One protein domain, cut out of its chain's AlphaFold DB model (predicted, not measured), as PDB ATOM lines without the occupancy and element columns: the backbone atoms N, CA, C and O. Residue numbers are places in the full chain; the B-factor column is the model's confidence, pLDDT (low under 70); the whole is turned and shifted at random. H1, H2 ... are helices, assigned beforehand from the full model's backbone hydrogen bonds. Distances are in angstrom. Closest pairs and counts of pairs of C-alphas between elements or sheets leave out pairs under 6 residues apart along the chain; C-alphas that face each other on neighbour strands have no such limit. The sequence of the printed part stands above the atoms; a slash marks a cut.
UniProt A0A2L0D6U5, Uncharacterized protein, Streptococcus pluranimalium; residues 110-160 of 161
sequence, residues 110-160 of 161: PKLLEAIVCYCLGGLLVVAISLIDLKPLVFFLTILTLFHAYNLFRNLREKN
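AT A GLANCE: This is residues 110 to 160 of the 161 residues of an uncharacterized protein of Streptococcus pluranimalium (UniProt A0A2L0D6U5). Two long helices make a flat, open V: H2, the longer arm, and H1, the other arm, come near each other only at the corner where a tight link joins them, and their far ends stand free with nothing between the arms. The printed part has 51 residues with two named helices, H1 then H2 along the chain, and no named strand; the class is all helix. The whole is only just loose, close to extended, with a radius of gyration of the C-alphas of 14.5 A, and its C-alphas span 41 by 32 by 5 A.

IN THESE COORDINATES: H2, the longest helix, is residues 135 to 158, 35.0 A from first to last C-alpha; it begins at C-alpha 135 at (144.747, 67.979, 285.531) and ends at C-alpha 158 at (147.093, 33.258, 281.682). H1 is residues 112 to 131, 28.6 A long by the same measure, and begins at C-alpha 112 at (129.956, 50.656, 262.075).

HOW THE PARTS SIT: H2 and H1 are close but not clearly touching, with 2 pairs of C-alphas within 8 A. The closest C-alphas are those of Ile 129 in H1 and Val 138 in H2, 6.8 A apart. The helices run opposite ways at a shallow tilt of 34 degrees, only just short of steep, and their centres are 18.5 A apart. In both H1 and H2 every O i to N i+4 pair is within hydrogen-bond range.

THE WHOLE: The C-alphas of Asp 133 and Asn 160 are the two farthest apart, at 42.2 A, while those of Pro 110 and Asn 160, the first and last printed, are 23.2 A apart. The printed part has no cut, and the link from H1 to H2, 3 residues, is tight. The mean pLDDT of the printed part is 72.3; it is under 70 at residue 110, residues 128 to 138 and residues 156 to 160.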
ATOM      1  N   PRO A 110     134.610  44.713 262.200       64.50
ATOM      2  CA  PRO A 110     134.396  46.009 262.827       64.50
ATOM      3  C   PRO A 110     132.971  46.474 262.526       64.50
ATOM      4  O   PRO A 110     132.596  46.650 261.366       64.50
ATOM      5  N   LYS A 111     132.151  46.653 263.563       72.69
ATOM      6  CA  LYS A 111     130.787  47.152 263.378       72.69
ATOM      7  C   LYS A 111     130.829  48.667 263.244       72.69
ATOM      8  O   LYS A 111     131.460  49.347 264.050       72.69
ATOM      9  N   LEU A 112     130.095  49.207 262.272       70.50
ATOM     10  CA  LEU A 112     129.956  50.656 262.075       70.50
ATOM     11  C   LEU A 112     129.544  51.364 263.380       70.50
ATOM     12  O   LEU A 112     130.083  52.411 263.724       70.50
ATOM     13  N   LEU A 113     128.649  50.738 264.149       73.12
ATOM     14  CA  LEU A 113     128.212  51.234 265.454       73.12
ATOM     15  C   LEU A 113     129.340  51.267 266.492       73.12
ATOM     16  O   LEU A 113     129.428  52.235 267.235       73.12
ATOM     17  N   GLU A 114     130.221  50.266 266.534       70.12
ATOM     18  CA  GLU A 114     131.358  50.255 267.465       70.12
ATOM     19  C   GLU A 114     132.349  51.375 267.133       70.12
ATOM     20  O   GLU A 114     132.820  52.067 268.032       70.12
ATOM     21  N   ALA A 115     132.605  51.619 265.843       71.88
ATOM     22  CA  ALA A 115     133.449  52.726 265.405       71.88
ATOM     23  C   ALA A 115     132.843  54.091 265.781       71.88
ATOM     24  O   ALA A 115     133.544  54.939 266.333       71.88
ATOM     25  N   ILE A 116     131.540  54.284 265.544       77.38
ATOM     26  CA  ILE A 116     130.817  55.513 265.908       77.38
ATOM     27  C   ILE A 116     130.839  55.723 267.426       77.38
ATOM     28  O   ILE A 116     131.174  56.812 267.888       77.38
ATOM     29  N   VAL A 117     130.551  54.681 268.208       79.00
ATOM     30  CA  VAL A 117     130.567  54.739 269.675       79.00
ATOM     31  C   VAL A 117     131.965  55.087 270.189       79.00
ATOM     32  O   VAL A 117     132.088  55.970 271.034       79.00
ATOM     33  N   CYS A 118     133.024  54.484 269.647       73.25
ATOM     34  CA  CYS A 118     134.403  54.813 270.014       73.25
ATOM     35  C   CYS A 118     134.774  56.265 269.681       73.25
ATOM     36  O   CYS A 118     135.404  56.931 270.503       73.25
ATOM     37  N   TYR A 119     134.362  56.781 268.519       75.62
ATOM     38  CA  TYR A 119     134.597  58.180 268.148       75.62
ATOM     39  C   TYR A 119     133.836  59.155 269.053       75.62
ATOM     40  O   TYR A 119     134.417  60.135 269.523       75.62
ATOM     41  N   CYS A 120     132.565  58.874 269.349       78.38
ATOM     42  CA  CYS A 120     131.759  59.687 270.256       78.38
ATOM     43  C   CYS A 120     132.314  59.665 271.687       78.38
ATOM     44  O   CYS A 120     132.437  60.720 272.304       78.38
ATOM     45  N   LEU A 121     132.702  58.492 272.199       80.19
ATOM     46  CA  LEU A 121     133.304  58.352 273.528       80.19
ATOM     47  C   LEU A 121     134.665  59.045 273.612       80.19
ATOM     48  O   LEU A 121     134.927  59.745 274.586       80.19
ATOM     49  N   GLY A 122     135.510  58.906 272.587       77.75
ATOM     50  CA  GLY A 122     136.797  59.595 272.514       77.75
ATOM     51  C   GLY A 122     136.638  61.116 272.480       77.75
ATOM     52  O   GLY A 122     137.309  61.819 273.232       77.75
ATOM     53  N   GLY A 123     135.705  61.627 271.672       76.88
ATOM     54  CA  GLY A 123     135.396  63.057 271.602       76.88
ATOM     55  C   GLY A 123     134.849  63.611 272.918       76.88
ATOM     56  O   GLY A 123     135.327  64.638 273.396       76.88
ATOM     57  N   LEU A 124     133.905  62.904 273.549       80.12
ATOM     58  CA  LEU A 124     133.361  63.276 274.858       80.12
ATOM     59  C   LEU A 124     134.432  63.266 275.950       80.12
ATOM     60  O   LEU A 124     134.443  64.154 276.794       80.12
ATOM     61  N   LEU A 125     135.355  62.304 275.914       76.88
ATOM     62  CA  LEU A 125     136.454  62.207 276.870       76.88
ATOM     63  C   LEU A 125     137.444  63.369 276.707       76.88
ATOM     64  O   LEU A 125     137.823  63.986 277.699       76.88
ATOM     65  N   VAL A 126     137.804  63.733 275.474       74.44
ATOM     66  CA  VAL A 126     138.666  64.897 275.197       74.44
ATOM     67  C   VAL A 126     137.997  66.203 275.639       74.44
ATOM     68  O   VAL A 126     138.649  67.034 276.272       74.44
ATOM     69  N   VAL A 127     136.703  66.383 275.364       74.88
ATOM     70  CA  VAL A 127     135.942  67.574 275.782       74.88
ATOM     71  C   VAL A 127     135.789  67.633 277.305       74.88
ATOM     72  O   VAL A 127     136.027  68.684 277.895       74.88
ATOM     73  N   ALA A 128     135.473  66.512 277.961       69.00
ATOM     74  CA  ALA A 128     135.364  66.440 279.417       69.00
ATOM     75  C   ALA A 128     136.701  66.746 280.111       69.00
ATOM     76  O   ALA A 128     136.727  67.470 281.101       69.00
ATOM     77  N   ILE A 129     137.819  66.257 279.567       61.69
ATOM     78  CA  ILE A 129     139.169  66.556 280.071       61.69
ATOM     79  C   ILE A 129     139.544  68.024 279.836       61.69
ATOM     80  O   ILE A 129     140.210  68.624 280.675       61.69
ATOM     81  N   SER A 130     139.116  68.612 278.716       65.19
ATOM     82  CA  SER A 130     139.458  69.996 278.356       65.19
ATOM     83  C   SER A 130     138.652  71.048 279.127       65.19
ATOM     84  O   SER A 130     139.126  72.168 279.288       65.19
ATOM     85  N   LEU A 131     137.445  70.713 279.598       65.75
ATOM     86  CA  LEU A 131     136.560  71.631 280.334       65.75
ATOM     87  C   LEU A 131     136.815  71.674 281.844       65.75
ATOM     88  O   LEU A 131     136.320  72.568 282.527       65.75
ATOM     89  N   ILE A 132     137.560  70.711 282.379       60.44
ATOM     90  CA  ILE A 132     137.771  70.568 283.812       60.44
ATOM     91  C   ILE A 132     139.244  70.868 284.103       60.44
ATOM     92  O   ILE A 132     140.120  70.090 283.730       60.44
ATOM     93  N   ASP A 133     139.544  71.947 284.836       62.00
ATOM     94  CA  ASP A 133     140.907  72.258 285.317       62.00
ATOM     95  C   ASP A 133     141.328  71.317 286.481       62.00
ATOM     96  O   ASP A 133     141.909  71.724 287.482       62.00
ATOM     97  N   LEU A 134     141.019  70.016 286.358       61.53
ATOM     98  CA  LEU A 134     141.439  68.910 287.229       61.53
ATOM     99  C   LEU A 134     142.465  68.019 286.514       61.53
ATOM    100  O   LEU A 134     142.365  66.789 286.480       61.53
ATOM    101  N   LYS A 135     143.523  68.649 286.003       65.38
ATOM    102  CA  LYS A 135     144.747  67.979 285.531       65.38
ATOM    103  C   LYS A 135     145.204  66.802 286.425       65.38
ATOM    104  O   LYS A 135     145.548  65.760 285.867       65.38
ATOM    105  N   PRO A 136     145.148  66.874 287.775       64.12
ATOM    106  CA  PRO A 136     145.529  65.733 288.613       64.12
ATOM    107  C   PRO A 136     144.525  64.564 288.609       64.12
ATOM    108  O   PRO A 136     144.944  63.411 288.700       64.12
ATOM    109  N   LEU A 137     143.219  64.811 288.465       64.31
ATOM    110  CA  LEU A 137     142.214  63.737 288.485       64.31
ATOM    111  C   LEU A 137     142.203  62.952 287.167       64.31
ATOM    112  O   LEU A 137     142.031  61.733 287.161       64.31
ATOM    113  N   VAL A 138     142.480  63.634 286.055       67.44
ATOM    114  CA  VAL A 138     142.660  63.001 284.742       67.44
ATOM    115  C   VAL A 138     143.902  62.109 284.728       67.44
ATOM    116  O   VAL A 138     143.840  60.989 284.218       67.44
ATOM    117  N   PHE A 139     145.004  62.554 285.340       70.94
ATOM    118  CA  PHE A 139     146.211  61.740 285.511       70.94
ATOM    119  C   PHE A 139     145.942  60.485 286.361       70.94
ATOM    120  O   PHE A 139     146.356  59.380 286.015       70.94
ATOM    121  N   PHE A 140     145.167  60.628 287.438       74.56
ATOM    122  CA  PHE A 140     144.776  59.500 288.281       74.56
ATOM    123  C   PHE A 140     143.914  58.470 287.526       74.56
ATOM    124  O   PHE A 140     144.194  57.272 287.577       74.56
ATOM    125  N   LEU A 141     142.912  58.918 286.761       76.25
ATOM    126  CA  LEU A 141     142.056  58.028 285.965       76.25
ATOM    127  C   LEU A 141     142.806  57.356 284.802       76.25
ATOM    128  O   LEU A 141     142.535  56.196 284.484       76.25
ATOM    129  N   THR A 142     143.776  58.035 284.184       78.56
ATOM    130  CA  THR A 142     144.625  57.423 283.144       78.56
ATOM    131  C   THR A 142     145.531  56.333 283.714       78.56
ATOM    132  O   THR A 142     145.648  55.266 283.116       78.56
ATOM    133  N   ILE A 143     146.100  56.522 284.908       80.44
ATOM    134  CA  ILE A 143     146.849  55.454 285.589       80.44
ATOM    135  C   ILE A 143     145.929  54.283 285.956       80.44
ATOM    136  O   ILE A 143     146.290  53.127 285.736       80.44
ATOM    137  N   LEU A 144     144.728  54.560 286.470       82.94
ATOM    138  CA  LEU A 144     143.772  53.523 286.864       82.94
ATOM    139  C   LEU A 144     143.319  52.672 285.666       82.94
ATOM    140  O   LEU A 144     143.235  51.445 285.750       82.94
ATOM    141  N   THR A 145     143.064  53.315 284.525       80.88
ATOM    142  CA  THR A 145     142.696  52.625 283.281       80.88
ATOM    143  C   THR A 145     143.859  51.812 282.714       80.88
ATOM    144  O   THR A 145     143.643  50.665 282.324       80.88
ATOM    145  N   LEU A 146     145.095  52.325 282.748       85.38
ATOM    146  CA  LEU A 146     146.292  51.558 282.376       85.38
ATOM    147  C   LEU A 146     146.502  50.337 283.284       85.38
ATOM    148  O   LEU A 146     146.820  49.255 282.791       85.38
ATOM    149  N   PHE A 147     146.267  50.475 284.589       86.19
ATOM    150  CA  PHE A 147     146.360  49.373 285.547       86.19
ATOM    151  C   PHE A 147     145.312  48.283 285.282       86.19
ATOM    152  O   PHE A 147     145.634  47.092 285.262       86.19
ATOM    153  N   HIS A 148     144.061  48.668 285.018       82.56
ATOM    154  CA  HIS A 148     143.016  47.706 284.671       82.56
ATOM    155  C   HIS A 148     143.241  47.055 283.306       82.56
ATOM    156  O   HIS A 148     143.049  45.846 283.184       82.56
ATOM    157  N   ALA A 149     143.712  47.808 282.310       82.50
ATOM    158  CA  ALA A 149     144.093  47.256 281.016       82.50
ATOM    159  C   ALA A 149     145.235  46.241 281.167       82.50
ATOM    160  O   ALA A 149     145.137  45.135 280.641       82.50
ATOM    161  N   TYR A 150     146.272  46.559 281.948       87.12
ATOM    162  CA  TYR A 150     147.376  45.642 282.238       87.12
ATOM    163  C   TYR A 150     146.893  44.341 282.891       87.12
ATOM    164  O   TYR A 150     147.248  43.256 282.433       87.12
ATOM    165  N   ASN A 151     146.033  44.428 283.910       80.19
ATOM    166  CA  ASN A 151     145.476  43.244 284.569       80.19
ATOM    167  C   ASN A 151     144.576  42.422 283.640       80.19
ATOM    168  O   ASN A 151     144.599  41.194 283.691       80.19
ATOM    169  N   LEU A 152     143.814  43.076 282.763       79.44
ATOM    170  CA  LEU A 152     142.982  42.400 281.774       79.44
ATOM    171  C   LEU A 152     143.841  41.676 280.727       79.44
ATOM    172  O   LEU A 152     143.588  40.509 280.442       79.44
ATOM    173  N   PHE A 153     144.908  42.305 280.226       79.69
ATOM    174  CA  PHE A 153     145.873  41.653 279.336       79.69
ATOM    175  C   PHE A 153     146.635  40.513 280.024       79.69
ATOM    176  O   PHE A 153     146.853  39.477 279.401       79.69
ATOM    177  N   ARG A 154     146.999  40.660 281.303       75.69
ATOM    178  CA  ARG A 154     147.629  39.594 282.094       75.69
ATOM    179  C   ARG A 154     146.695  38.393 282.258       75.69
ATOM    180  O   ARG A 154     147.091  37.281 281.931       75.69
ATOM    181  N   ASN A 155     145.443  38.619 282.658       72.31
ATOM    182  CA  ASN A 155     144.453  37.549 282.812       72.31
ATOM    183  C   ASN A 155     144.108  36.879 281.472       72.31
ATOM    184  O   ASN A 155     143.896  35.671 281.418       72.31
ATOM    185  N   LEU A 156     144.072  37.637 280.371       66.75
ATOM    186  CA  LEU A 156     143.911  37.066 279.030       66.75
ATOM    187  C   LEU A 156     145.131  36.248 278.591       66.75
ATOM    188  O   LEU A 156     144.979  35.328 277.793       66.75
ATOM    189  N   ARG A 157     146.330  36.560 279.087       57.47
ATOM    190  CA  ARG A 157     147.548  35.796 278.804       57.47
ATOM    191  C   ARG A 157     147.587  34.478 279.580       57.47
ATOM    192  O   ARG A 157     147.886  33.463 278.970       57.47
ATOM    193  N   GLU A 158     147.199  34.477 280.856       60.75
ATOM    194  CA  GLU A 158     147.093  33.258 281.682       60.75
ATOM    195  C   GLU A 158     146.008  32.290 281.187       60.75
ATOM    196  O   GLU A 158     146.140  31.082 281.328       60.75
ATOM    197  N   LYS A 159     144.938  32.800 280.566       47.38
ATOM    198  CA  LYS A 159     143.841  31.968 280.040       47.38
ATOM    199  C   LYS A 159     144.132  31.343 278.664       47.38
ATOM    200  O   LYS A 159     143.304  30.587 278.164       47.38
ATOM    201  N   ASN A 160     145.249  31.712 278.031       46.91
ATOM    202  CA  ASN A 160     145.664  31.252 276.699       46.91
ATOM    203  C   ASN A 160     146.954  30.395 276.723       46.91
ATOM    204  O   ASN A 160     147.470  30.064 275.650       46.91
TER     205      ASN A 160